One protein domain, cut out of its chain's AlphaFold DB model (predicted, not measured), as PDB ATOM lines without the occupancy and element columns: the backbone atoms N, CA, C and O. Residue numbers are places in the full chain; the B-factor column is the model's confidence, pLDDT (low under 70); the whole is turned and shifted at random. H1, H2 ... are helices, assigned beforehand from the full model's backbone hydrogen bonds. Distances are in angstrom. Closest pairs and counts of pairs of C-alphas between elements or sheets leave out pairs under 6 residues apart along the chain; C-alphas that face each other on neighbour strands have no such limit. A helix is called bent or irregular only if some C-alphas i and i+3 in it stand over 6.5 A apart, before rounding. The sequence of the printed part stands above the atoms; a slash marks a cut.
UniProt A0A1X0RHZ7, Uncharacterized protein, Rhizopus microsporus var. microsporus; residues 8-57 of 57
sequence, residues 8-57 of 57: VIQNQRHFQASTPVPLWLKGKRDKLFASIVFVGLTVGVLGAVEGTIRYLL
ATOM      1  N   VAL A   8      16.869 -52.527  57.432       94.56
ATOM      2  CA  VAL A   8      17.274 -51.629  58.532       94.56
ATOM      3  C   VAL A   8      18.388 -52.238  59.387       94.56
ATOM      4  O   VAL A   8      19.409 -51.587  59.587       94.56
ATOM      5  N   ILE A   9      18.253 -53.495  59.819       96.12
ATOM      6  CA  ILE A   9      19.264 -54.159  60.664       96.12
ATOM      7  C   ILE A   9      20.605 -54.319  59.929       96.12
ATOM      8  O   ILE A   9      21.669 -54.145  60.521       96.12
ATOM      9  N   GLN A  10      20.571 -54.613  58.626       94.94
ATOM     10  CA  GLN A  10      21.782 -54.729  57.807       94.94
ATOM     11  C   GLN A  10      22.486 -53.373  57.677       94.94
ATOM     12  O   GLN A  10      23.700 -53.285  57.861       94.94
ATOM     13  N   ASN A  11      21.719 -52.306  57.441       94.38
ATOM     14  CA  ASN A  11      22.243 -50.946  57.377       94.38
ATOM     15  C   ASN A  11      22.812 -50.496  58.728       94.38
ATOM     16  O   ASN A  11      23.900 -49.932  58.761       94.38
ATOM     17  N   GLN A  12      22.135 -50.785  59.843       95.81
ATOM     18  CA  GLN A  12      22.641 -50.476  61.183       95.81
ATOM     19  C   GLN A  12      23.997 -51.135  61.428       95.81
ATOM     20  O   GLN A  12      24.945 -50.439  61.776       95.81
ATOM     21  N   ARG A  13      24.130 -52.440  61.156       95.06
ATOM     22  CA  ARG A  13      25.415 -53.149  61.280       95.06
ATOM     23  C   ARG A  13      26.495 -52.530  60.396       95.06
ATOM     24  O   ARG A  13      27.604 -52.318  60.869       95.06
ATOM     25  N   HIS A  14      26.169 -52.204  59.144       94.56
ATOM     26  CA  HIS A  14      27.106 -51.560  58.220       94.56
ATOM     27  C   HIS A  14      27.587 -50.213  58.763       94.56
ATOM     28  O   HIS A  14      28.784 -50.022  58.949       94.56
ATOM     29  N   PHE A  15      26.674 -49.291  59.075       95.31
ATOM     30  CA  PHE A  15      27.016 -47.930  59.495       95.31
ATOM     31  C   PHE A  15      27.569 -47.838  60.924       95.31
ATOM     32  O   PHE A  15      28.352 -46.928  61.190       95.31
ATOM     33  N   GLN A  16      27.262 -48.790  61.808       95.06
ATOM     34  CA  GLN A  16      27.774 -48.839  63.186       95.06
ATOM     35  C   GLN A  16      29.031 -49.710  63.348       95.06
ATOM     36  O   GLN A  16      29.631 -49.702  64.418       95.06
ATOM     37  N   ALA A  17      29.471 -50.437  62.311       93.94
ATOM     38  CA  ALA A  17      30.731 -51.180  62.362       93.94
ATOM     39  C   ALA A  17      31.906 -50.249  62.709       93.94
ATOM     40  O   ALA A  17      31.999 -49.149  62.154       93.94
ATOM     41  N   SER A  18      32.806 -50.698  63.588       93.38
ATOM     42  CA  SER A  18      34.003 -49.943  63.974       93.38
ATOM     43  C   SER A  18      34.963 -49.845  62.789       93.38
ATOM     44  O   SER A  18      35.728 -50.764  62.504       93.38
ATOM     45  N   THR A  19      34.882 -48.732  62.064       90.69
ATOM     46  CA  THR A  19      35.692 -48.438  60.881       90.69
ATOM     47  C   THR A  19      36.276 -47.037  61.015       90.69
ATOM     48  O   THR A  19      35.537 -46.144  61.429       90.69
ATOM     49  N   PRO A  20      37.515 -46.783  60.564       94.56
ATOM     50  CA  PRO A  20      38.090 -45.435  60.566       94.56
ATOM     51  C   PRO A  20      37.470 -44.507  59.501       94.56
ATOM     52  O   PRO A  20      37.856 -43.350  59.382       94.56
ATOM     53  N   VAL A  21      36.532 -45.011  58.691       93.88
ATOM     54  CA  VAL A  21      35.893 -44.250  57.614       93.88
ATOM     55  C   VAL A  21      34.853 -43.283  58.198       93.88
ATOM     56  O   VAL A  21      33.962 -43.735  58.923       93.88
ATOM     57  N   PRO A  22      34.905 -41.981  57.854       94.12
ATOM     58  CA  PRO A  22      33.885 -41.016  58.247       94.12
ATOM     59  C   PRO A  22      32.480 -41.422  57.787       94.12
ATOM     60  O   PRO A  22      32.314 -41.999  56.711       94.12
ATOM     61  N   LEU A  23      31.454 -41.060  58.564       93.75
ATOM     62  CA  LEU A  23      30.063 -41.441  58.285       93.75
ATOM     63  C   LEU A  23      29.606 -41.029  56.875       93.75
ATOM     64  O   LEU A  23      28.987 -41.827  56.179       93.75
ATOM     65  N   TRP A  24      29.982 -39.826  56.435       93.94
ATOM     66  CA  TRP A  24      29.633 -39.247  55.131       93.94
ATOM     67  C   TRP A  24      30.388 -39.857  53.936       93.94
ATOM     68  O   TRP A  24      30.228 -39.390  52.814       93.94
ATOM     69  N   LEU A  25      31.214 -40.885  54.154       95.81
ATOM     70  CA  LEU A  25      31.889 -41.667  53.108       95.81
ATOM     71  C   LEU A  25      31.577 -43.168  53.193       95.81
ATOM     72  O   LEU A  25      32.140 -43.962  52.435       95.81
ATOM     73  N   LYS A  26      30.728 -43.575  54.140       94.31
ATOM     74  CA  LYS A  26      30.567 -44.979  54.526       94.31
ATOM     75  C   LYS A  26      29.579 -45.736  53.640       94.31
ATOM     76  O   LYS A  26      29.698 -46.954  53.476       94.31
ATOM     77  N   GLY A  27      28.601 -45.050  53.065       92.31
ATOM     78  CA  GLY A  27      27.668 -45.614  52.101       92.31
ATOM     79  C   GLY A  27      28.315 -45.847  50.737       92.31
ATOM     80  O   GLY A  27      29.260 -45.174  50.329       92.31
ATOM     81  N   LYS A  28      27.767 -46.803  49.976       89.56
ATOM     82  CA  LYS A  28      28.299 -47.183  48.652       89.56
ATOM     83  C   LYS A  28      28.314 -46.023  47.647       89.56
ATOM     84  O   LYS A  28      29.150 -46.009  46.751       89.56
ATOM     85  N   ARG A  29      27.370 -45.086  47.773       95.19
ATOM     86  CA  ARG A  29      27.216 -43.926  46.879       95.19
ATOM     87  C   ARG A  29      27.731 -42.626  47.491       95.19
ATOM     88  O   ARG A  29      27.847 -41.639  46.777       95.19
ATOM     89  N   ASP A  30      28.078 -42.629  48.771       96.06
ATOM     90  CA  ASP A  30      28.423 -41.412  49.505       96.06
ATOM     91  C   ASP A  30      29.676 -40.749  48.933       96.06
ATOM     92  O   ASP A  30      29.731 -39.531  48.829       96.06
ATOM     93  N   LYS A  31      30.632 -41.545  48.433       94.00
ATOM     94  CA  LYS A  31      31.808 -41.034  47.712       94.00
ATOM     95  C   LYS A  31      31.432 -40.209  46.479       94.00
ATOM     96  O   LYS A  31      32.033 -39.170  46.247       94.00
ATOM     97  N   LEU A  32      30.436 -40.650  45.706       97.06
ATOM     98  CA  LEU A  32      29.964 -39.907  44.536       97.06
ATOM     99  C   LEU A  32      29.317 -38.587  44.963       97.06
ATOM    100  O   LEU A  32      29.628 -37.543  44.396       97.06
ATOM    101  N   PHE A  33      28.452 -38.624  45.981       97.56
ATOM    102  CA  PHE A  33      27.807 -37.418  46.501       97.56
ATOM    103  C   PHE A  33      28.818 -36.427  47.080       97.56
ATOM    104  O   PHE A  33      28.756 -35.244  46.757       97.56
ATOM    105  N   ALA A  34      29.785 -36.906  47.864       97.00
ATOM    106  CA  ALA A  34      30.869 -36.091  48.391       97.00
ATOM    107  C   ALA A  34      31.651 -35.406  47.265       97.00
ATOM    108  O   ALA A  34      31.836 -34.193  47.307       97.00
ATOM    109  N   SER A  35      32.044 -36.146  46.225       96.88
ATOM    110  CA  SER A  35      32.745 -35.572  45.073       96.88
ATOM    111  C   SER A  35      31.938 -34.470  44.388       96.88
ATOM    112  O   SER A  35      32.486 -33.409  44.106       96.88
ATOM    113  N   ILE A  36      30.639 -34.682  44.159       98.25
ATOM    114  CA  ILE A  36      29.764 -33.670  43.545       98.25
ATOM    115  C   ILE A  36      29.716 -32.400  44.403       98.25
ATOM    116  O   ILE A  36      29.861 -31.299  43.876       98.25
ATOM    117  N   VAL A  37      29.560 -32.549  45.722       98.06
ATOM    118  CA  VAL A  37      29.535 -31.418  46.660       98.06
ATOM    119  C   VAL A  37      30.852 -30.648  46.621       98.06
ATOM    120  O   VAL A  37      30.837 -29.431  46.446       98.06
ATOM    121  N   PHE A  38      31.994 -31.330  46.724       98.00
ATOM    122  CA  PHE A  38      33.298 -30.663  46.709       98.00
ATOM    123  C   PHE A  38      33.602 -29.989  45.369       98.00
ATOM    124  O   PHE A  38      34.164 -28.894  45.367       98.00
ATOM    125  N   VAL A  39      33.194 -30.579  44.243       98.62
ATOM    126  CA  VAL A  39      33.307 -29.938  42.922       98.62
ATOM    127  C   VAL A  39      32.473 -28.660  42.876       98.62
ATOM    128  O   VAL A  39      33.000 -27.610  42.518       98.62
ATOM    129  N   GLY A  40      31.204 -28.719  43.287       98.69
ATOM    130  CA  GLY A  40      30.325 -27.549  43.301       98.69
ATOM    131  C   GLY A  40      30.860 -26.424  44.188       98.69
ATOM    132  O   GLY A  40      30.921 -25.274  43.757       98.69
ATOM    133  N   LEU A  41      31.319 -26.762  45.398       98.62
ATOM    134  CA  LEU A  41      31.935 -25.802  46.317       98.62
ATOM    135  C   LEU A  41      33.203 -25.183  45.728       98.62
ATOM    136  O   LEU A  41      33.367 -23.968  45.787       98.62
ATOM    137  N   THR A  42      34.074 -25.992  45.125       98.62
ATOM    138  CA  THR A  42      35.319 -25.506  44.511       98.62
ATOM    139  C   THR A  42      35.023 -24.535  43.372       98.62
ATOM    140  O   THR A  42      35.577 -23.439  43.348       98.62
ATOM    141  N   VAL A  43      34.109 -24.891  42.464       98.69
ATOM    142  CA  VAL A  43      33.692 -24.010  41.361       98.69
ATOM    143  C   VAL A  43      33.090 -22.710  41.895       98.69
ATOM    144  O   VAL A  43      33.446 -21.636  41.416       98.69
ATOM    145  N   GLY A  44      32.227 -22.787  42.912       98.56
ATOM    146  CA  GLY A  44      31.618 -21.609  43.531       98.56
ATOM    147  C   GLY A  44      32.644 -20.668  44.165       98.56
ATOM    148  O   GLY A  44      32.603 -19.464  43.921       98.56
ATOM    149  N   VAL A  45      33.597 -21.210  44.930       98.69
ATOM    150  CA  VAL A  45      34.669 -20.424  45.562       98.69
ATOM    151  C   VAL A  45      35.568 -19.782  44.510       98.69
ATOM    152  O   VAL A  45      35.826 -18.584  44.592       98.69
ATOM    153  N   LEU A  46      36.004 -20.536  43.497       98.56
ATOM    154  CA  LEU A  46      36.835 -19.996  42.417       98.56
ATOM    155  C   LEU A  46      36.116 -18.879  41.653       98.56
ATOM    156  O   LEU A  46      36.713 -17.838  41.398       98.56
ATOM    157  N   GLY A  47      34.830 -19.060  41.341       98.38
ATOM    158  CA  GLY A  47      34.023 -18.033  40.683       98.38
ATOM    159  C   GLY A  47      33.876 -16.762  41.524       98.38
ATOM    160  O   GLY A  47      33.996 -15.660  40.992       98.38
ATOM    161  N   ALA A  48      33.669 -16.899  42.837       98.31
ATOM    162  CA  ALA A  48      33.592 -15.759  43.751       98.31
ATOM    163  C   ALA A  48      34.926 -14.999  43.847       98.31
ATOM    164  O   ALA A  48      34.938 -13.766  43.822       98.31
ATOM    165  N   VAL A  49      36.047 -15.723  43.918       98.38
ATOM    166  CA  VAL A  49      37.394 -15.134  43.938       98.38
ATOM    167  C   VAL A  49      37.676 -14.385  42.635       98.38
ATOM    168  O   VAL A  49      38.032 -13.212  42.683       98.38
ATOM    169  N   GLU A  50      37.445 -15.012  41.482       98.06
ATOM    170  CA  GLU A  50      37.644 -14.390  40.165       98.06
ATOM    171  C   GLU A  50      36.778 -13.134  39.985       98.06
ATOM    172  O   GLU A  50      37.264 -12.094  39.543       98.06
ATOM    173  N   GLY A  51      35.500 -13.198  40.372       97.75
ATOM    174  CA  GLY A  51      34.604 -12.042  40.326       97.75
ATOM    175  C   GLY A  51      35.086 -10.892  41.210       97.75
ATOM    176  O   GLY A  51      35.030  -9.734  40.800       97.75
ATOM    177  N   THR A  52      35.617 -11.207  42.394       98.25
ATOM    178  CA  THR A  52      36.188 -10.209  43.310       98.25
ATOM    179  C   THR A  52      37.439  -9.558  42.717       98.25
ATOM    180  O   THR A  52      37.571  -8.339  42.769       98.25
ATOM    181  N   ILE A  53      38.332 -10.345  42.107       98.19
ATOM    182  CA  ILE A  53      39.551  -9.838  41.457       98.19
ATOM    183  C   ILE A  53      39.192  -8.859  40.336       98.19
ATOM    184  O   ILE A  53      39.722  -7.754  40.310       98.19
ATOM    185  N   ARG A  54      38.246  -9.224  39.461       97.00
ATOM    186  CA  ARG A  54      37.781  -8.364  38.357       97.00
ATOM    187  C   ARG A  54      37.068  -7.094  38.805       97.00
ATOM    188  O   ARG A  54      36.960  -6.158  38.027       97.00
ATOM    189  N   TYR A  55      36.485  -7.102  40.000       96.50
ATOM    190  CA  TYR A  55      35.833  -5.920  40.554       96.50
ATOM    191  C   TYR A  55      36.847  -4.929  41.144       96.50
ATOM    192  O   TYR A  55      36.603  -3.726  41.122       96.50
ATOM    193  N   LEU A  56      37.956  -5.432  41.698       95.00
ATOM    194  CA  LEU A  56      38.940  -4.624  42.425       95.00
ATOM    195  C   LEU A  56      40.098  -4.103  41.562       95.00
ATOM    196  O   LEU A  56      40.654  -3.060  41.906       95.00
ATOM    197  N   LEU A  57      40.491  -4.831  40.514       89.81
ATOM    198  CA  LEU A  57      41.589  -4.484  39.600       89.81
ATOM    199  C   LEU A  57      41.049  -4.006  38.252       89.81
ATOM    200  O   LEU A  57      41.614  -3.019  37.730       89.81
TER     201      LEU A  57
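AT A GLANCE: This is residues 8 to 57 of the 57 residues of an uncharacterized protein of Rhizopus microsporus var. microsporus (UniProt A0A1X0RHZ7). One long helix, H2, not bent, makes most of the length of a rod and sticks out as a bare arm with its residues 35 to 56, while the short helix H1 sits at the other end of the rod, past a winding link. The two helices do not pack on each other; the loop of residues 17 to 29 winds from the one to the other as a single strand of chain with no named element. The printed part has 50 residues with two named helices, H1 then H2, and no named strand, and its class is all helix. The whole is extended, with a radius of gyration of the C-alphas of 17.9 A, and spans 58 by 17 by 12 A.

IN THESE COORDINATES: H2, the longest helix, holds residues 30 to 56 and measures 38.9 A from first to last C-alpha. It begins at C-alpha 30 at (28.423, -41.412, 49.505) and ends at C-alpha 56 at (38.940, -4.624, 42.425). H1 holds residues 8 to 16, 11.8 A from first to last C-alpha, and begins at C-alpha 8 at (17.274, -51.629, 58.532).

HOW THE PARTS SIT: H1 and H2 are apart, with no C-alpha of the one within 8 A of the other. A long link of 13 residues, 17 to 29, joins them. Residues 35 to 57, of which 35 to 56 belong to H2, stand free. In both H1 and H2, every pair of O i and N i+4 is within hydrogen-bond range.

THE WHOLE: The outline is a rod. The two C-alphas farthest apart are those of Ile 9 and Leu 57, at 58.4 A. Leu 57 is the chain's last residue. The printed part has no cut. The C-alphas of the long link lie 8 to 22 A from the mean of all C-alphas. The mean pLDDT of the printed part is 96.0, and no printed residue is under 70.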